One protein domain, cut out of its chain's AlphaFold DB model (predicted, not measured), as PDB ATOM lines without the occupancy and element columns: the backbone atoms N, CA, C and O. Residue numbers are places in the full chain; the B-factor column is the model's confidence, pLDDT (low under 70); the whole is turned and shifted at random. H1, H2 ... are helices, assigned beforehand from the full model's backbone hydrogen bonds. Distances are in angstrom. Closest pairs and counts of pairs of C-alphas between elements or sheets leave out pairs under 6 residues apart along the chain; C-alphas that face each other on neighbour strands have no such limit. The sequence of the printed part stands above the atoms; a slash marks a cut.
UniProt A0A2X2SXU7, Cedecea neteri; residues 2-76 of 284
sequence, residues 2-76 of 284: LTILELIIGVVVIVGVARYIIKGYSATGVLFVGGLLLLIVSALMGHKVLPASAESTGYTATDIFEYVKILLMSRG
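Overview. This is residues 2 to 76 of the 284 residues of a protein of Cedecea neteri (UniProt A0A2X2SXU7). Two helices, H1 and H2, lie side by side as a long hairpin; a third, H3, starts near the far end of H2 and splays away from it, apart from H1. A long loop, residues 45 to 59, joins H2 to H3. The printed part has 75 residues, three named helices in the order H1, H2, H3 and no named strand: all helix, flat, 39 by 33 by 16 A, only just compact, close to loose, with a radius of gyration of the C-alphas of 13.7 A.

Along the chain. Find C-alpha 2 at (99.848, 160.294, 125.218); from there H1, residues 2 to 22, runs 30.5 A. H2, residues 27 to 44, runs 25.6 A. H3, residues 60 to 76, runs 23.9 A to C-alpha 76 at (95.050, 193.410, 124.272).

Arrangement. H1 and H2 touch as a helical hairpin, closest at the C-alphas of Ile 21 and Ala 27, 5.5 A, at a shallow tilt of 21 degrees, opposite ways. H2, with residues 36 to 43 alone, touches H3, with residues 60 to 64 alone, in a second helical hairpin; look at the closest C-alphas, Ala 43 and Thr 60, 6.5 A apart. Their tilt is steep, 38 degrees, opposite ways. Every O i to N i+4 pair is within hydrogen-bond range in H1 and H2, and 11 of 13 in H3.

Size, cuts and confidence. The C-alphas farthest apart, of Lys 23 and Glu 55, are 39.4 A apart. The printed part has no cut; the link H1 to H2 is tight, H2 to H3 long. Look for pLDDT under 70 at residues 2, 51 to 58 and 60.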
ATOM      1  N   LEU A   2      99.585 158.846 125.086       60.03
ATOM      2  CA  LEU A   2      99.848 160.294 125.218       60.03
ATOM      3  C   LEU A   2      98.772 161.057 126.022       60.03
ATOM      4  O   LEU A   2      99.110 161.799 126.935       60.03
ATOM      5  N   THR A   3      97.488 160.774 125.792       73.88
ATOM      6  CA  THR A   3      96.367 161.493 126.431       73.88
ATOM      7  C   THR A   3      96.301 161.383 127.958       73.88
ATOM      8  O   THR A   3      95.886 162.324 128.626       73.88
ATOM      9  N   ILE A   4      96.717 160.253 128.543       81.50
ATOM     10  CA  ILE A   4      96.734 160.073 130.009       81.50
ATOM     11  C   ILE A   4      97.893 160.861 130.633       81.50
ATOM     12  O   ILE A   4      97.733 161.451 131.698       81.50
ATOM     13  N   LEU A   5      99.047 160.899 129.961       83.44
ATOM     14  CA  LEU A   5     100.216 161.657 130.407       83.44
ATOM     15  C   LEU A   5      99.941 163.169 130.383       83.44
ATOM     16  O   LEU A   5     100.243 163.854 131.357       83.44
ATOM     17  N   GLU A   6      99.303 163.667 129.322       83.75
ATOM     18  CA  GLU A   6      98.858 165.064 129.192       83.75
ATOM     19  C   GLU A   6      97.907 165.467 130.329       83.75
ATOM     20  O   GLU A   6      98.079 166.516 130.952       83.75
ATOM     21  N   LEU A   7      96.947 164.596 130.660       84.81
ATOM     22  CA  LEU A   7      96.006 164.800 131.764       84.81
ATOM     23  C   LEU A   7      96.717 164.869 133.122       84.81
ATOM     24  O   LEU A   7      96.409 165.741 133.933       84.81
ATOM     25  N   ILE A   8      97.694 163.991 133.364       89.75
ATOM     26  CA  ILE A   8      98.487 163.990 134.603       89.75
ATOM     27  C   ILE A   8      99.301 165.283 134.724       89.75
ATOM     28  O   ILE A   8      99.297 165.908 135.783       89.75
ATOM     29  N   ILE A   9      99.961 165.712 133.646       88.25
ATOM     30  CA  ILE A   9     100.726 166.967 133.611       88.25
ATOM     31  C   ILE A   9      99.805 168.154 133.908       88.25
ATOM     32  O   ILE A   9     100.129 168.980 134.763       88.25
ATOM     33  N   GLY A  10      98.635 168.209 133.264       87.88
ATOM     34  CA  GLY A  10      97.630 169.242 133.510       87.88
ATOM     35  C   GLY A  10      97.200 169.297 134.976       87.88
ATOM     36  O   GLY A  10      97.224 170.367 135.584       87.88
ATOM     37  N   VAL A  11      96.889 168.148 135.584       91.81
ATOM     38  CA  VAL A  11      96.507 168.064 137.005       91.81
ATOM     39  C   VAL A  11      97.637 168.543 137.920       91.81
ATOM     40  O   VAL A  11      97.382 169.316 138.843       91.81
ATOM     41  N   VAL A  12      98.885 168.142 137.664       92.81
ATOM     42  CA  VAL A  12     100.045 168.576 138.462       92.81
ATOM     43  C   VAL A  12     100.218 170.094 138.400       92.81
ATOM     44  O   VAL A  12     100.411 170.732 139.439       92.81
ATOM     45  N   VAL A  13     100.099 170.689 137.209       92.12
ATOM     46  CA  VAL A  13     100.192 172.146 137.042       92.12
ATOM     47  C   VAL A  13      99.031 172.855 137.739       92.12
ATOM     48  O   VAL A  13      99.274 173.821 138.459       92.12
ATOM     49  N   ILE A  14      97.794 172.360 137.614       91.25
ATOM     50  CA  ILE A  14      96.616 172.934 138.288       91.25
ATOM     51  C   ILE A  14      96.790 172.918 139.811       91.25
ATOM     52  O   ILE A  14      96.567 173.937 140.463       91.25
ATOM     53  N   VAL A  15      97.233 171.796 140.387       93.81
ATOM     54  CA  VAL A  15      97.489 171.685 141.833       93.81
ATOM     55  C   VAL A  15      98.597 172.648 142.267       93.81
ATOM     56  O   VAL A  15      98.480 173.296 143.310       93.81
ATOM     57  N   GLY A  16      99.654 172.783 141.462       91.88
ATOM     58  CA  GLY A  16     100.723 173.753 141.686       91.88
ATOM     59  C   GLY A  16     100.196 175.188 141.720       91.88
ATOM     60  O   GLY A  16     100.385 175.888 142.715       91.88
ATOM     61  N   VAL A  17      99.484 175.601 140.669       93.31
ATOM     62  CA  VAL A  17      98.872 176.931 140.538       93.31
ATOM     63  C   VAL A  17      97.937 177.220 141.712       93.31
ATOM     64  O   VAL A  17      98.103 178.235 142.388       93.31
ATOM     65  N   ALA A  18      97.014 176.305 142.023       91.19
ATOM     66  CA  ALA A  18      96.076 176.455 143.133       91.19
ATOM     67  C   ALA A  18      96.803 176.655 144.473       91.19
ATOM     68  O   ALA A  18      96.452 177.543 145.251       91.19
ATOM     69  N   ARG A  19      97.872 175.890 144.728       93.69
ATOM     70  CA  ARG A  19      98.667 176.017 145.956       93.69
ATOM     71  C   ARG A  19      99.361 177.372 146.071       93.69
ATOM     72  O   ARG A  19      99.423 177.918 147.171       93.69
ATOM     73  N   TYR A  20      99.893 177.909 144.974       91.75
ATOM     74  CA  TYR A  20     100.533 179.227 144.975       91.75
ATOM     75  C   TYR A  20      99.517 180.361 145.163       91.75
ATOM     76  O   TYR A  20      99.797 181.292 145.914       91.75
ATOM     77  N   ILE A  21      98.315 180.246 144.591       91.56
ATOM     78  CA  ILE A  21      97.226 181.205 144.832       91.56
ATOM     79  C   ILE A  21      96.813 181.195 146.312       91.56
ATOM     80  O   ILE A  21      96.750 182.250 146.936       91.56
ATOM     81  N   ILE A  22      96.626 180.014 146.914       93.06
ATOM     82  CA  ILE A  22      96.279 179.882 148.343       93.06
ATOM     83  C   ILE A  22      97.384 180.450 149.252       93.06
ATOM     84  O   ILE A  22      97.094 180.988 150.317       93.06
ATOM     85  N   LYS A  23      98.653 180.375 148.832       91.44
ATOM     86  CA  LYS A  23      99.791 180.985 149.543       91.44
ATOM     87  C   LYS A  23      99.865 182.514 149.424       91.44
ATOM     88  O   LYS A  23     100.774 183.102 150.003       91.44
ATOM     89  N   GLY A  24      98.945 183.153 148.702       87.69
ATOM     90  CA  GLY A  24      98.868 184.609 148.580       87.69
ATOM     91  C   GLY A  24      99.707 185.206 147.447       87.69
ATOM     92  O   GLY A  24      99.915 186.416 147.427       87.69
ATOM     93  N   TYR A  25     100.193 184.397 146.499       89.94
ATOM     94  CA  TYR A  25     100.803 184.929 145.276       89.94
ATOM     95  C   TYR A  25      99.729 185.490 144.334       89.94
ATOM     96  O   TYR A  25      98.574 185.059 144.361       89.94
ATOM     97  N   SER A  26     100.105 186.436 143.466       88.25
ATOM     98  CA  SER A  26      99.168 187.029 142.508       88.25
ATOM     99  C   SER A  26      98.643 185.973 141.532       88.25
ATOM    100  O   SER A  26      99.406 185.344 140.798       88.25
ATOM    101  N   ALA A  27      97.321 185.787 141.501       85.94
ATOM    102  CA  ALA A  27      96.700 184.776 140.646       85.94
ATOM    103  C   ALA A  27      97.061 184.968 139.167       85.94
ATOM    104  O   ALA A  27      97.366 183.998 138.482       85.94
ATOM    105  N   THR A  28      97.118 186.219 138.702       85.19
ATOM    106  CA  THR A  28      97.514 186.576 137.333       85.19
ATOM    107  C   THR A  28      98.920 186.092 136.983       85.19
ATOM    108  O   THR A  28      99.105 185.443 135.957       85.19
ATOM    109  N   GLY A  29      99.906 186.352 137.847       87.38
ATOM    110  CA  GLY A  29     101.289 185.931 137.622       87.38
ATOM    111  C   GLY A  29     101.446 184.412 137.673       87.38
ATOM    112  O   GLY A  29     102.088 183.823 136.806       87.38
ATOM    113  N   VAL A  30     100.810 183.764 138.651       91.50
ATOM    114  CA  VAL A  30     100.877 182.305 138.818       91.50
ATOM    115  C   VAL A  30     100.214 181.581 137.643       91.50
ATOM    116  O   VAL A  30     100.781 180.618 137.128       91.50
ATOM    117  N   LEU A  31      99.050 182.049 137.180       90.25
ATOM    118  CA  LEU A  31      98.362 181.491 136.011       90.25
ATOM    119  C   LEU A  31      99.173 181.689 134.729       90.25
ATOM    120  O   LEU A  31      99.272 180.760 133.930       90.25
ATOM    121  N   PHE A  32      99.792 182.859 134.548       89.25
ATOM    122  CA  PHE A  32     100.644 183.133 133.390       89.25
ATOM    123  C   PHE A  32     101.847 182.184 133.332       89.25
ATOM    124  O   PHE A  32     102.095 181.555 132.304       89.25
ATOM    125  N   VAL A  33     102.557 182.017 134.452       90.88
ATOM    126  CA  VAL A  33     103.695 181.088 134.546       90.88
ATOM    127  C   VAL A  33     103.241 179.637 134.370       90.88
ATOM    128  O   VAL A  33     103.915 178.871 133.684       90.88
ATOM    129  N   GLY A  34     102.091 179.258 134.934       91.00
ATOM    130  CA  GLY A  34     101.496 177.933 134.741       91.00
ATOM    131  C   GLY A  34     101.161 177.647 133.274       91.00
ATOM    132  O   GLY A  34     101.496 176.578 132.767       91.00
ATOM    133  N   GLY A  35     100.579 178.619 132.570       88.69
ATOM    134  CA  GLY A  35     100.326 178.539 131.131       88.69
ATOM    135  C   GLY A  35     101.616 178.419 130.319       88.69
ATOM    136  O   GLY A  35     101.714 177.556 129.452       88.69
ATOM    137  N   LEU A  36     102.640 179.213 130.642       89.56
ATOM    138  CA  LEU A  36     103.944 179.146 129.978       89.56
ATOM    139  C   LEU A  36     104.631 177.786 130.189       89.56
ATOM    140  O   LEU A  36     105.171 177.216 129.245       89.56
ATOM    141  N   LEU A  37     104.556 177.230 131.402       89.81
ATOM    142  CA  LEU A  37     105.034 175.878 131.701       89.81
ATOM    143  C   LEU A  37     104.322 174.823 130.851       89.81
ATOM    144  O   LEU A  37     104.986 173.955 130.290       89.81
ATOM    145  N   LEU A  38     102.996 174.909 130.714       88.50
ATOM    146  CA  LEU A  38     102.235 173.997 129.856       88.50
ATOM    147  C   LEU A  38     102.642 174.121 128.383       88.50
ATOM    148  O   LEU A  38     102.775 173.101 127.710       88.50
ATOM    149  N   LEU A  39     102.906 175.335 127.890       86.31
ATOM    150  CA  LEU A  39     103.399 175.550 126.523       86.31
ATOM    151  C   LEU A  39     104.794 174.944 126.315       86.31
ATOM    152  O   LEU A  39     105.033 174.312 125.289       86.31
ATOM    153  N   ILE A  40     105.695 175.071 127.297       86.25
ATOM    154  CA  ILE A  40     107.031 174.453 127.257       86.25
ATOM    155  C   ILE A  40     106.921 172.927 127.236       86.25
ATOM    156  O   ILE A  40     107.572 172.274 126.425       86.25
ATOM    157  N   VAL A  41     106.088 172.340 128.098       85.62
ATOM    158  CA  VAL A  41     105.900 170.883 128.133       85.62
ATOM    159  C   VAL A  41     105.261 170.380 126.834       85.62
ATOM    160  O   VAL A  41     105.706 169.374 126.289       85.62
ATOM    161  N   SER A  42     104.294 171.118 126.286       83.12
ATOM    162  CA  SER A  42     103.669 170.828 124.990       83.12
ATOM    163  C   SER A  42     104.685 170.847 123.836       83.12
ATOM    164  O   SER A  42     104.722 169.917 123.027       83.12
ATOM    165  N   ALA A  43     105.585 171.839 123.816       80.94
ATOM    166  CA  ALA A  43     106.690 171.917 122.860       80.94
ATOM    167  C   ALA A  43     107.649 170.720 122.970       80.94
ATOM    168  O   ALA A  43     108.023 170.132 121.957       80.94
ATOM    169  N   LEU A  44     108.026 170.332 124.195       81.50
ATOM    170  CA  LEU A  44     108.907 169.183 124.452       81.50
ATOM    171  C   LEU A  44     108.268 167.848 124.040       81.50
ATOM    172  O   LEU A  44     108.978 166.924 123.650       81.50
ATOM    173  N   MET A  45     106.939 167.752 124.096       79.44
ATOM    174  CA  MET A  45     106.171 166.592 123.634       79.44
ATOM    175  C   MET A  45     105.965 166.563 122.107       79.44
ATOM    176  O   MET A  45     105.388 165.609 121.588       79.44
ATOM    177  N   GLY A  46     106.463 167.565 121.374       73.38
ATOM    178  CA  GLY A  46     106.403 167.623 119.911       73.38
ATOM    179  C   GLY A  46     105.084 168.160 119.347       73.38
ATOM    180  O   GLY A  46     104.846 168.042 118.143       73.38
ATOM    181  N   HIS A  47     104.222 168.757 120.178       78.31
ATOM    182  CA  HIS A  47     103.008 169.415 119.701       78.31
ATOM    183  C   HIS A  47     103.325 170.791 119.102       78.31
ATOM    184  O   HIS A  47     104.220 171.508 119.553       78.31
ATOM    185  N   LYS A  48     102.557 171.188 118.079       72.19
ATOM    186  CA  LYS A  48     102.629 172.546 117.529       72.19
ATOM    187  C   LYS A  48     102.023 173.529 118.531       72.19
ATOM    188  O   LYS A  48     100.853 173.410 118.873       72.19
ATOM    189  N   VAL A  49     102.832 174.488 118.979       75.44
ATOM    190  CA  VAL A  49     102.434 175.503 119.971       75.44
ATOM    191  C   VAL A  49     101.750 176.709 119.318       75.44
ATOM    192  O   VAL A  49     100.913 177.360 119.938       75.44
ATOM    193  N   LEU A  50     102.078 176.997 118.057       73.06
ATOM    194  CA  LEU A  50     101.495 178.113 117.317       73.06
ATOM    195  C   LEU A  50     100.079 177.799 116.794       73.06
ATOM    196  O   LEU A  50      99.789 176.643 116.464       73.06
ATOM    197  N   PRO A  51      99.205 178.820 116.651       68.88
ATOM    198  CA  PRO A  51      97.914 178.678 115.991       68.88
ATOM    199  C   PRO A  51      98.111 178.214 114.547       68.88
ATOM    200  O   PRO A  51      99.088 178.585 113.902       68.88
ATOM    201  N   ALA A  52      97.142 177.477 114.000       61.72
ATOM    202  CA  ALA A  52      97.205 176.975 112.623       61.72
ATOM    203  C   ALA A  52      97.366 178.080 111.553       61.72
ATOM    204  O   ALA A  52      97.748 177.783 110.424       61.72
ATOM    205  N   SER A  53      97.073 179.334 111.905       58.66
ATOM    206  CA  SER A  53      97.169 180.523 111.057       58.66
ATOM    207  C   SER A  53      98.493 181.294 111.163       58.66
ATOM    208  O   SER A  53      98.649 182.282 110.449       58.66
ATOM    209  N   ALA A  54      99.429 180.898 112.033       66.44
ATOM    210  CA  ALA A  54     100.711 181.585 112.208       66.44
ATOM    211  C   ALA A  54     101.869 180.778 111.601       66.44
ATOM    212  O   ALA A  54     101.990 179.573 111.837       66.44
ATOM    213  N   GLU A  55     102.736 181.445 110.836       64.62
ATOM    214  CA  GLU A  55     103.972 180.836 110.338       64.62
ATOM    215  C   GLU A  55     104.953 180.590 111.492       64.62
ATOM    216  O   GLU A  55     105.113 181.427 112.382       64.62
ATOM    217  N   SER A  56     105.600 179.420 111.490       67.69
ATOM    218  CA  SER A  56     106.611 179.089 112.499       67.69
ATOM    219  C   SER A  56     107.840 179.971 112.327       67.69
ATOM    220  O   SER A  56     108.309 180.203 111.215       67.69
ATOM    221  N   THR A  57     108.404 180.411 113.449       64.56
ATOM    222  CA  THR A  57     109.637 181.209 113.487       64.56
ATOM    223  C   THR A  57     110.892 180.386 113.165       64.56
ATOM    224  O   THR A  57     111.997 180.924 113.134       64.56
ATOM    225  N   GLY A  58     110.741 179.078 112.927       64.62
ATOM    226  CA  GLY A  58     111.825 178.149 112.606       64.62
ATOM    227  C   GLY A  58     112.437 177.447 113.824       64.62
ATOM    228  O   GLY A  58     113.079 176.413 113.648       64.62
ATOM    229  N   TYR A  59     112.195 177.933 115.050       74.56
ATOM    230  CA  TYR A  59     112.602 177.274 116.297       74.56
ATOM    231  C   TYR A  59     111.429 177.142 117.280       74.56
ATOM    232  O   TYR A  59     110.740 178.108 117.600       74.56
ATOM    233  N   THR A  60     111.254 175.954 117.865       69.19
ATOM    234  CA  THR A  60     110.154 175.669 118.806       69.19
ATOM    235  C   THR A  60     110.222 176.518 120.084       69.19
ATOM    236  O   THR A  60     109.197 176.809 120.692       69.19
ATOM    237  N   ALA A  61     111.420 176.952 120.490       72.81
ATOM    238  CA  ALA A  61     111.601 177.823 121.652       72.81
ATOM    239  C   ALA A  61     111.094 179.254 121.399       72.81
ATOM    240  O   ALA A  61     110.489 179.856 122.285       72.81
ATOM    241  N   THR A  62     111.312 179.799 120.198       77.69
ATOM    242  CA  THR A  62     110.829 181.137 119.819       77.69
ATOM    243  C   THR A  62     109.339 181.130 119.487       77.69
ATOM    244  O   THR A  62     108.660 182.111 119.780       77.69
ATOM    245  N   ASP A  63     108.803 180.003 119.012       79.81
ATOM    246  CA  ASP A  63     107.368 179.799 118.774       79.81
ATOM    247  C   ASP A  63     106.515 179.961 120.051       79.81
ATOM    248  O   ASP A  63     105.385 180.443 119.980       79.81
ATOM    249  N   ILE A  64     107.054 179.635 121.236       81.94
ATOM    250  CA  ILE A  64     106.364 179.843 122.526       81.94
ATOM    251  C   ILE A  64     106.183 181.340 122.810       81.94
ATOM    252  O   ILE A  64     105.086 181.785 123.152       81.94
ATOM    253  N   PHE A  65     107.247 182.133 122.664       84.81
ATOM    254  CA  PHE A  65     107.187 183.579 122.896       84.81
ATOM    255  C   PHE A  65     106.369 184.294 121.820       84.81
ATOM    256  O   PHE A  65     105.627 185.229 122.126       84.81
ATOM    257  N   GLU A  66     106.447 183.824 120.577       83.00
ATOM    258  CA  GLU A  66     105.630 184.323 119.474       83.00
ATOM    259  C   GLU A  66     104.139 184.055 119.724       83.00
ATOM    260  O   GLU A  66     103.311 184.947 119.537       83.00
ATOM    261  N   TYR A  67     103.784 182.879 120.254       83.38
ATOM    262  CA  TYR A  67     102.409 182.589 120.659       83.38
ATOM    263  C   TYR A  67     101.915 183.529 121.765       83.38
ATOM    264  O   TYR A  67     100.811 184.070 121.669       83.38
ATOM    265  N   VAL A  68     102.745 183.793 122.782       85.88
ATOM    266  CA  VAL A  68     102.427 184.775 123.833       85.88
ATOM    267  C   VAL A  68     102.197 186.162 123.226       85.88
ATOM    268  O   VAL A  68     101.215 186.815 123.575       85.88
ATOM    269  N   LYS A  69     103.040 186.600 122.281       85.88
ATOM    270  CA  LYS A  69     102.861 187.874 121.567       85.88
ATOM    271  C   LYS A  69     101.527 187.915 120.823       85.88
ATOM    272  O   LYS A  69     100.793 188.887 120.962       85.88
ATOM    273  N   ILE A  70     101.194 186.876 120.056       85.19
ATOM    274  CA  ILE A  70      99.935 186.792 119.298       85.19
ATOM    275  C   ILE A  70      98.730 186.872 120.241       85.19
ATOM    276  O   ILE A  70      97.806 187.648 119.989       85.19
ATOM    277  N   LEU A  71      98.754 186.130 121.353       83.56
ATOM    278  CA  LEU A  71      97.702 186.188 122.367       83.56
ATOM    279  C   LEU A  71      97.581 187.581 122.986       83.56
ATOM    280  O   LEU A  71      96.467 188.085 123.113       83.56
ATOM    281  N   LEU A  72      98.696 188.221 123.343       84.12
ATOM    282  CA  LEU A  72      98.697 189.571 123.907       84.12
ATOM    283  C   LEU A  72      98.201 190.618 122.908       84.12
ATOM    284  O   LEU A  72      97.447 191.500 123.300       84.12
ATOM    285  N   MET A  73      98.565 190.520 121.628       83.69
ATOM    286  CA  MET A  73      98.065 191.433 120.596       83.69
ATOM    287  C   MET A  73      96.565 191.242 120.362       83.69
ATOM    288  O   MET A  73      95.824 192.221 120.327       83.69
ATOM    289  N   SER A  74      96.102 189.993 120.258       82.12
ATOM    290  CA  SER A  74      94.686 189.686 120.033       82.12
ATOM    291  C   SER A  74      93.818 190.063 121.237       82.12
ATOM    292  O   SER A  74      92.817 190.757 121.083       82.12
ATOM    293  N   ARG A  75      94.211 189.663 122.453       81.44
ATOM    294  CA  ARG A  75      93.453 189.969 123.675       81.44
ATOM    295  C   ARG A  75      93.622 191.419 124.110       81.44
ATOM    296  O   ARG A  75      92.662 192.010 124.579       81.44
ATOM    297  N   GLY A  76      94.802 192.007 123.944       78.06
ATOM    298  CA  GLY A  76      95.050 193.410 124.272       78.06
ATOM    299  C   GLY A  76      94.314 194.371 123.340       78.06
ATOM    300  O   GLY A  76      93.721 195.335 123.817       78.06
TER     301      GLY A  76